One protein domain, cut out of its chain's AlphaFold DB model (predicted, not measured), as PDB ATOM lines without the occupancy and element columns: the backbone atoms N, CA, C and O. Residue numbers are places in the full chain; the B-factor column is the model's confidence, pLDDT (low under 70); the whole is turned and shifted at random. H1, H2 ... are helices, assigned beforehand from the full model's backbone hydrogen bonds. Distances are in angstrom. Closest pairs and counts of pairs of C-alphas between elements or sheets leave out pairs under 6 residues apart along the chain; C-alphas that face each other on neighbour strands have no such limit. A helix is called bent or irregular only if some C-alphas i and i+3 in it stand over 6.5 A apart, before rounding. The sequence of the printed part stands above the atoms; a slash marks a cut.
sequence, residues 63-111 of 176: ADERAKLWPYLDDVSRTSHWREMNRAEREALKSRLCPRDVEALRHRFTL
ATOM      1  N   ALA A  63     193.598 180.713 204.100       95.12
ATOM      2  CA  ALA A  63     192.390 180.008 204.534       95.12
ATOM      3  C   ALA A  63     191.709 180.683 205.740       95.12
ATOM      4  O   ALA A  63     190.483 180.719 205.798       95.12
ATOM      5  N   ASP A  64     192.488 181.264 206.657       94.25
ATOM      6  CA  ASP A  64     191.971 181.965 207.838       94.25
ATOM      7  C   ASP A  64     191.252 183.267 207.464       94.25
ATOM      8  O   ASP A  64     190.182 183.572 207.992       94.25
ATOM      9  N   GLU A  65     191.804 184.031 206.521       93.81
ATOM     10  CA  GLU A  65     191.162 185.246 206.012       93.81
ATOM     11  C   GLU A  65     189.884 184.906 205.229       93.81
ATOM     12  O   GLU A  65     188.844 185.533 205.438       93.81
ATOM     13  N   ARG A  66     189.931 183.865 204.382       95.62
ATOM     14  CA  ARG A  66     188.756 183.371 203.642       95.62
ATOM     15  C   ARG A  66     187.653 182.900 204.594       95.62
ATOM     16  O   ARG A  66     186.488 183.215 204.366       95.62
ATOM     17  N   ALA A  67     188.003 182.195 205.673       95.19
ATOM     18  CA  ALA A  67     187.046 181.707 206.668       95.19
ATOM     19  C   ALA A  67     186.314 182.848 207.390       95.19
ATOM     20  O   ALA A  67     185.117 182.735 207.640       95.19
ATOM     21  N   LYS A  68     187.000 183.963 207.672       94.06
ATOM     22  CA  LYS A  68     186.382 185.152 208.286       94.06
ATOM     23  C   LYS A  68     185.356 185.816 207.371       94.06
ATOM     24  O   LYS A  68     184.328 186.273 207.857       94.06
ATOM     25  N   LEU A  69     185.627 185.872 206.065       93.81
ATOM     26  CA  LEU A  69     184.703 186.462 205.089       93.81
ATOM     27  C   LEU A  69     183.561 185.519 204.699       93.81
ATOM     28  O   LEU A  69     182.494 185.984 204.308       93.81
ATOM     29  N   TRP A  70     183.767 184.206 204.821       93.12
ATOM     30  CA  TRP A  70     182.842 183.180 204.344       93.12
ATOM     31  C   TRP A  70     181.369 183.381 204.750       93.12
ATOM     32  O   TRP A  70     180.512 183.254 203.872       93.12
ATOM     33  N   PRO A  71     181.029 183.733 206.010       91.44
ATOM     34  CA  PRO A  71     179.636 183.914 206.432       91.44
ATOM     35  C   PRO A  71     178.945 185.132 205.811       91.44
ATOM     36  O   PRO A  71     177.718 185.189 205.787       91.44
ATOM     37  N   TYR A  72     179.721 186.101 205.325       92.25
ATOM     38  CA  TYR A  72     179.218 187.356 204.765       92.25
ATOM     39  C   TYR A  72     179.056 187.305 203.246       92.25
ATOM     40  O   TYR A  72     178.490 188.220 202.654       92.25
ATOM     41  N   LEU A  73     179.545 186.241 202.611       92.06
ATOM     42  CA  LEU A  73     179.392 186.038 201.182       92.06
ATOM     43  C   LEU A  73     177.990 185.525 200.848       92.06
ATOM     44  O   LEU A  73     177.460 184.589 201.466       92.06
ATOM     45  N   ASP A  74     177.426 186.081 199.785       92.19
ATOM     46  CA  ASP A  74     176.196 185.591 199.191       92.19
ATOM     47  C   ASP A  74     176.374 184.175 198.621       92.19
ATOM     48  O   ASP A  74     177.472 183.612 198.495       92.19
ATOM     49  N   ASP A  75     175.244 183.559 198.293       87.62
ATOM     50  CA  ASP A  75     175.227 182.183 197.841       87.62
ATOM     51  C   ASP A  75     175.958 181.978 196.502       87.62
ATOM     52  O   ASP A  75     176.571 180.918 196.294       87.62
ATOM     53  N   VAL A  76     175.922 182.962 195.603       90.19
ATOM     54  CA  VAL A  76     176.547 182.854 194.282       90.19
ATOM     55  C   VAL A  76     178.061 182.963 194.425       90.19
ATOM     56  O   VAL A  76     178.769 182.058 193.970       90.19
ATOM     57  N   SER A  77     178.560 183.967 195.152       92.62
ATOM     58  CA  SER A  77     180.008 184.160 195.339       92.62
ATOM     59  C   SER A  77     180.662 182.995 196.080       92.62
ATOM     60  O   SER A  77     181.698 182.495 195.635       92.62
ATOM     61  N   ARG A  78     180.023 182.451 197.133       92.25
ATOM     62  CA  ARG A  78     180.512 181.216 197.788       92.25
ATOM     63  C   ARG A  78     180.650 180.061 196.804       92.25
ATOM     64  O   ARG A  78     181.584 179.271 196.908       92.25
ATOM     65  N   THR A  79     179.728 179.946 195.851       90.69
ATOM     66  CA  THR A  79     179.765 178.880 194.840       90.69
ATOM     67  C   THR A  79     180.897 179.087 193.841       90.69
ATOM     68  O   THR A  79     181.584 178.114 193.529       90.69
ATOM     69  N   SER A  80     181.104 180.319 193.363       93.06
ATOM     70  CA  SER A  80     182.198 180.641 192.435       93.06
ATOM     71  C   SER A  80     183.547 180.318 193.071       93.06
ATOM     72  O   SER A  80     184.277 179.450 192.590       93.06
ATOM     73  N   HIS A  81     183.802 180.889 194.248       94.62
ATOM     74  CA  HIS A  81     185.051 180.691 194.972       94.62
ATOM     75  C   HIS A  81     185.295 179.226 195.349       94.62
ATOM     76  O   HIS A  81     186.418 178.737 195.246       94.62
ATOM     77  N   TRP A  82     184.252 178.479 195.728       92.44
ATOM     78  CA  TRP A  82     184.393 177.051 196.026       92.44
ATOM     79  C   TRP A  82     184.818 176.222 194.807       92.44
ATOM     80  O   TRP A  82     185.616 175.286 194.939       92.44
ATOM     81  N   ARG A  83     184.282 176.543 193.619       91.56
ATOM     82  CA  ARG A  83     184.621 175.858 192.361       91.56
ATOM     83  C   ARG A  83     186.053 176.153 191.932       91.56
ATOM     84  O   ARG A  83     186.737 175.223 191.512       91.56
ATOM     85  N   GLU A  84     186.487 177.398 192.087       92.00
ATOM     86  CA  GLU A  84     187.838 177.861 191.744       92.00
ATOM     87  C   GLU A  84     188.922 177.275 192.664       92.00
ATOM     88  O   GLU A  84     190.028 177.000 192.207       92.00
ATOM     89  N   MET A  85     188.611 177.036 193.942       93.62
ATOM     90  CA  MET A  85     189.562 176.460 194.898       93.62
ATOM     91  C   MET A  85     189.928 175.008 194.571       93.62
ATOM     92  O   MET A  85     189.071 174.197 194.209       93.62
ATOM     93  N   ASN A  86     191.187 174.641 194.804       94.44
ATOM     94  CA  ASN A  86     191.648 173.259 194.691       94.44
ATOM     95  C   ASN A  86     191.266 172.410 195.927       94.44
ATOM     96  O   ASN A  86     190.763 172.911 196.934       94.44
ATOM     97  N   ARG A  87     191.501 171.091 195.869       93.50
ATOM     98  CA  ARG A  87     191.149 170.171 196.969       93.50
ATOM     99  C   ARG A  87     191.840 170.532 198.290       93.50
ATOM    100  O   ARG A  87     191.186 170.490 199.327       93.50
ATOM    101  N   ALA A  88     193.124 170.887 198.257       95.31
ATOM    102  CA  ALA A  88     193.883 171.232 199.458       95.31
ATOM    103  C   ALA A  88     193.357 172.524 200.103       95.31
ATOM    104  O   ALA A  88     193.141 172.570 201.311       95.31
ATOM    105  N   GLU A  89     193.059 173.541 199.295       94.69
ATOM    106  CA  GLU A  89     192.465 174.794 199.759       94.69
ATOM    107  C   GLU A  89     191.068 174.586 200.354       94.69
ATOM    108  O   GLU A  89     190.737 175.197 201.371       94.69
ATOM    109  N   ARG A  90     190.246 173.719 199.746       94.75
ATOM    110  CA  ARG A  90     188.907 173.382 200.262       94.75
ATOM    111  C   ARG A  90     188.985 172.720 201.633       94.75
ATOM    112  O   ARG A  90     188.204 173.076 202.512       94.75
ATOM    113  N   GLU A  91     189.914 171.788 201.834       94.69
ATOM    114  CA  GLU A  91     190.109 171.151 203.143       94.69
ATOM    115  C   GLU A  91     190.682 172.127 204.179       94.69
ATOM    116  O   GLU A  91     190.183 172.180 205.306       94.69
ATOM    117  N   ALA A  92     191.647 172.968 203.789       96.06
ATOM    118  CA  ALA A  92     192.176 174.021 204.653       96.06
ATOM    119  C   ALA A  92     191.063 174.974 205.116       96.06
ATOM    120  O   ALA A  92     190.917 175.206 206.313       96.06
ATOM    121  N   LEU A  93     190.214 175.452 204.201       94.94
ATOM    122  CA  LEU A  93     189.074 176.301 204.545       94.94
ATOM    123  C   LEU A  93     188.074 175.579 205.462       94.94
ATOM    124  O   LEU A  93     187.681 176.134 206.485       94.94
ATOM    125  N   LYS A  94     187.695 174.332 205.145       94.06
ATOM    126  CA  LYS A  94     186.773 173.536 205.978       94.06
ATOM    127  C   LYS A  94     187.272 173.383 207.412       94.06
ATOM    128  O   LYS A  94     186.464 173.470 208.329       94.06
ATOM    129  N   SER A  95     188.578 173.199 207.611       94.94
ATOM    130  CA  SER A  95     189.172 173.067 208.949       94.94
ATOM    131  C   SER A  95     189.073 174.333 209.814       94.94
ATOM    132  O   SER A  95     189.240 174.254 211.029       94.94
ATOM    133  N   ARG A  96     188.813 175.496 209.200       94.06
ATOM    134  CA  ARG A  96     188.698 176.797 209.877       94.06
ATOM    135  C   ARG A  96     187.256 177.271 210.044       94.06
ATOM    136  O   ARG A  96     187.015 178.235 210.765       94.06
ATOM    137  N   LEU A  97     186.306 176.618 209.378       91.69
ATOM    138  CA  LEU A  97     184.889 176.951 209.452       91.69
ATOM    139  C   LEU A  97     184.211 176.294 210.658       91.69
ATOM    140  O   LEU A  97     184.595 175.220 211.120       91.69
ATOM    141  N   CYS A  98     183.143 176.930 211.137       88.56
ATOM    142  CA  CYS A  98     182.261 176.342 212.139       88.56
ATOM    143  C   CYS A  98     181.536 175.111 211.549       88.56
ATOM    144  O   CYS A  98     181.178 175.134 210.366       88.56
ATOM    145  N   PRO A  99     181.234 174.061 212.342       86.19
ATOM    146  CA  PRO A  99     180.525 172.872 211.859       86.19
ATOM    147  C   PRO A  99     179.228 173.172 211.095       86.19
ATOM    148  O   PRO A  99     178.921 172.501 210.113       86.19
ATOM    149  N   ARG A 100     178.496 174.225 211.487       86.81
ATOM    150  CA  ARG A 100     177.289 174.688 210.783       86.81
ATOM    151  C   ARG A 100     177.572 175.083 209.328       86.81
ATOM    152  O   ARG A 100     176.800 174.733 208.439       86.81
ATOM    153  N   ASP A 101     178.667 175.796 209.087       85.31
ATOM    154  CA  ASP A 101     179.027 176.297 207.757       85.31
ATOM    155  C   ASP A 101     179.603 175.179 206.879       85.31
ATOM    156  O   ASP A 101     179.345 175.130 205.673       85.31
ATOM    157  N   VAL A 102     180.316 174.228 207.493       86.56
ATOM    158  CA  VAL A 102     180.754 172.987 206.835       86.56
ATOM    159  C   VAL A 102     179.547 172.149 206.404       86.56
ATOM    160  O   VAL A 102     179.514 171.616 205.292       86.56
ATOM    161  N   GLU A 103     178.518 172.071 207.241       84.06
ATOM    162  CA  GLU A 103     177.295 171.341 206.912       84.06
ATOM    163  C   GLU A 103     176.492 172.039 205.802       84.06
ATOM    164  O   GLU A 103     175.969 171.384 204.896       84.06
ATOM    165  N   ALA A 104     176.467 173.375 205.788       83.62
ATOM    166  CA  ALA A 104     175.877 174.149 204.694       83.62
ATOM    167  C   ALA A 104     176.588 173.897 203.348       83.62
ATOM    168  O   ALA A 104     175.930 173.777 202.310       83.62
ATOM    169  N   LEU A 105     177.919 173.755 203.361       83.12
ATOM    170  CA  LEU A 105     178.700 173.328 202.194       83.12
ATOM    171  C   LEU A 105     178.292 171.923 201.724       83.12
ATOM    172  O   LEU A 105     178.099 171.708 200.525       83.12
ATOM    173  N   ARG A 106     178.109 170.977 202.654       82.62
ATOM    174  CA  ARG A 106     177.720 169.589 202.348       82.62
ATOM    175  C   ARG A 106     176.320 169.498 201.736       82.62
ATOM    176  O   ARG A 106     176.114 168.804 200.736       82.62
ATOM    177  N   HIS A 107     175.357 170.220 202.302       78.56
ATOM    178  CA  HIS A 107     173.961 170.191 201.865       78.56
ATOM    179  C   HIS A 107     173.704 170.861 200.512       78.56
ATOM    180  O   HIS A 107     172.698 170.560 199.879       78.56
ATOM    181  N   ARG A 108     174.596 171.735 200.035       73.50
ATOM    182  CA  ARG A 108     174.457 172.352 198.705       73.50
ATOM    183  C   ARG A 108     174.609 171.365 197.555       73.50
ATOM    184  O   ARG A 108     173.920 171.491 196.549       73.50
ATOM    185  N   PHE A 109     175.508 170.396 197.700       68.19
ATOM    186  CA  PHE A 109     175.797 169.408 196.654       68.19
ATOM    187  C   PHE A 109     175.093 168.073 196.896       68.19
ATOM    188  O   PHE A 109     174.992 167.249 195.991       68.19
ATOM    189  N   THR A 110     174.569 167.877 198.106       71.81
ATOM    190  CA  THR A 110     173.767 166.709 198.451       71.81
ATOM    191  C   THR A 110     172.299 167.069 198.289       71.81
ATOM    192  O   THR A 110     171.768 167.874 199.050       71.81
ATOM    193  N   LEU A 111     171.602 166.449 197.337       60.00
ATOM    194  CA  LEU A 111     170.141 166.465 197.361       60.00
ATOM    195  C   LEU A 111     169.705 165.813 198.678       60.00
ATOM    196  O   LEU A 111     169.850 164.602 198.827       60.00
TER     197      LEU A 111
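This is residues 63 to 111 of the 176 residues of an uncharacterized protein of Sutterella megalosphaeroides (UniProt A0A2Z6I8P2). Four short helices gather in a compact, rounded cluster, each turning back from the one before, and the beginning of H1 meets H3. The 49 printed residues hold H1, H2, H3 and H4 in that order, with no named strand: all helix. The radius of gyration of the C-alphas is 10.0 A; the spans are 28 by 22 by 22 A.

H1, residues 63 to 72, touches H3, residues 87 to 96, at Ala 63 and Leu 93, their closest C-alphas, 5.0 A apart. Their tilt is 69.7 degrees, steep but only just. H2, residues 75 to 84, and H4, residues 99 to 109, are near each other. Every O i to N i+4 pair is within hydrogen-bond range in H2, but 4 of 6 in H1, 5 of 6 in H3 and 6 of 7 in H4.

H1 begins at C-alpha 63 (192.390, 180.008, 204.534) and is irregular: C-alphas 68 and 71 are 7.1 A apart. H4, 16.3 A long, ends at C-alpha 109 (175.797, 169.408, 196.654).

The printed part has no cut, and its three links are tight. Residues 109 and 111 have pLDDT under 70.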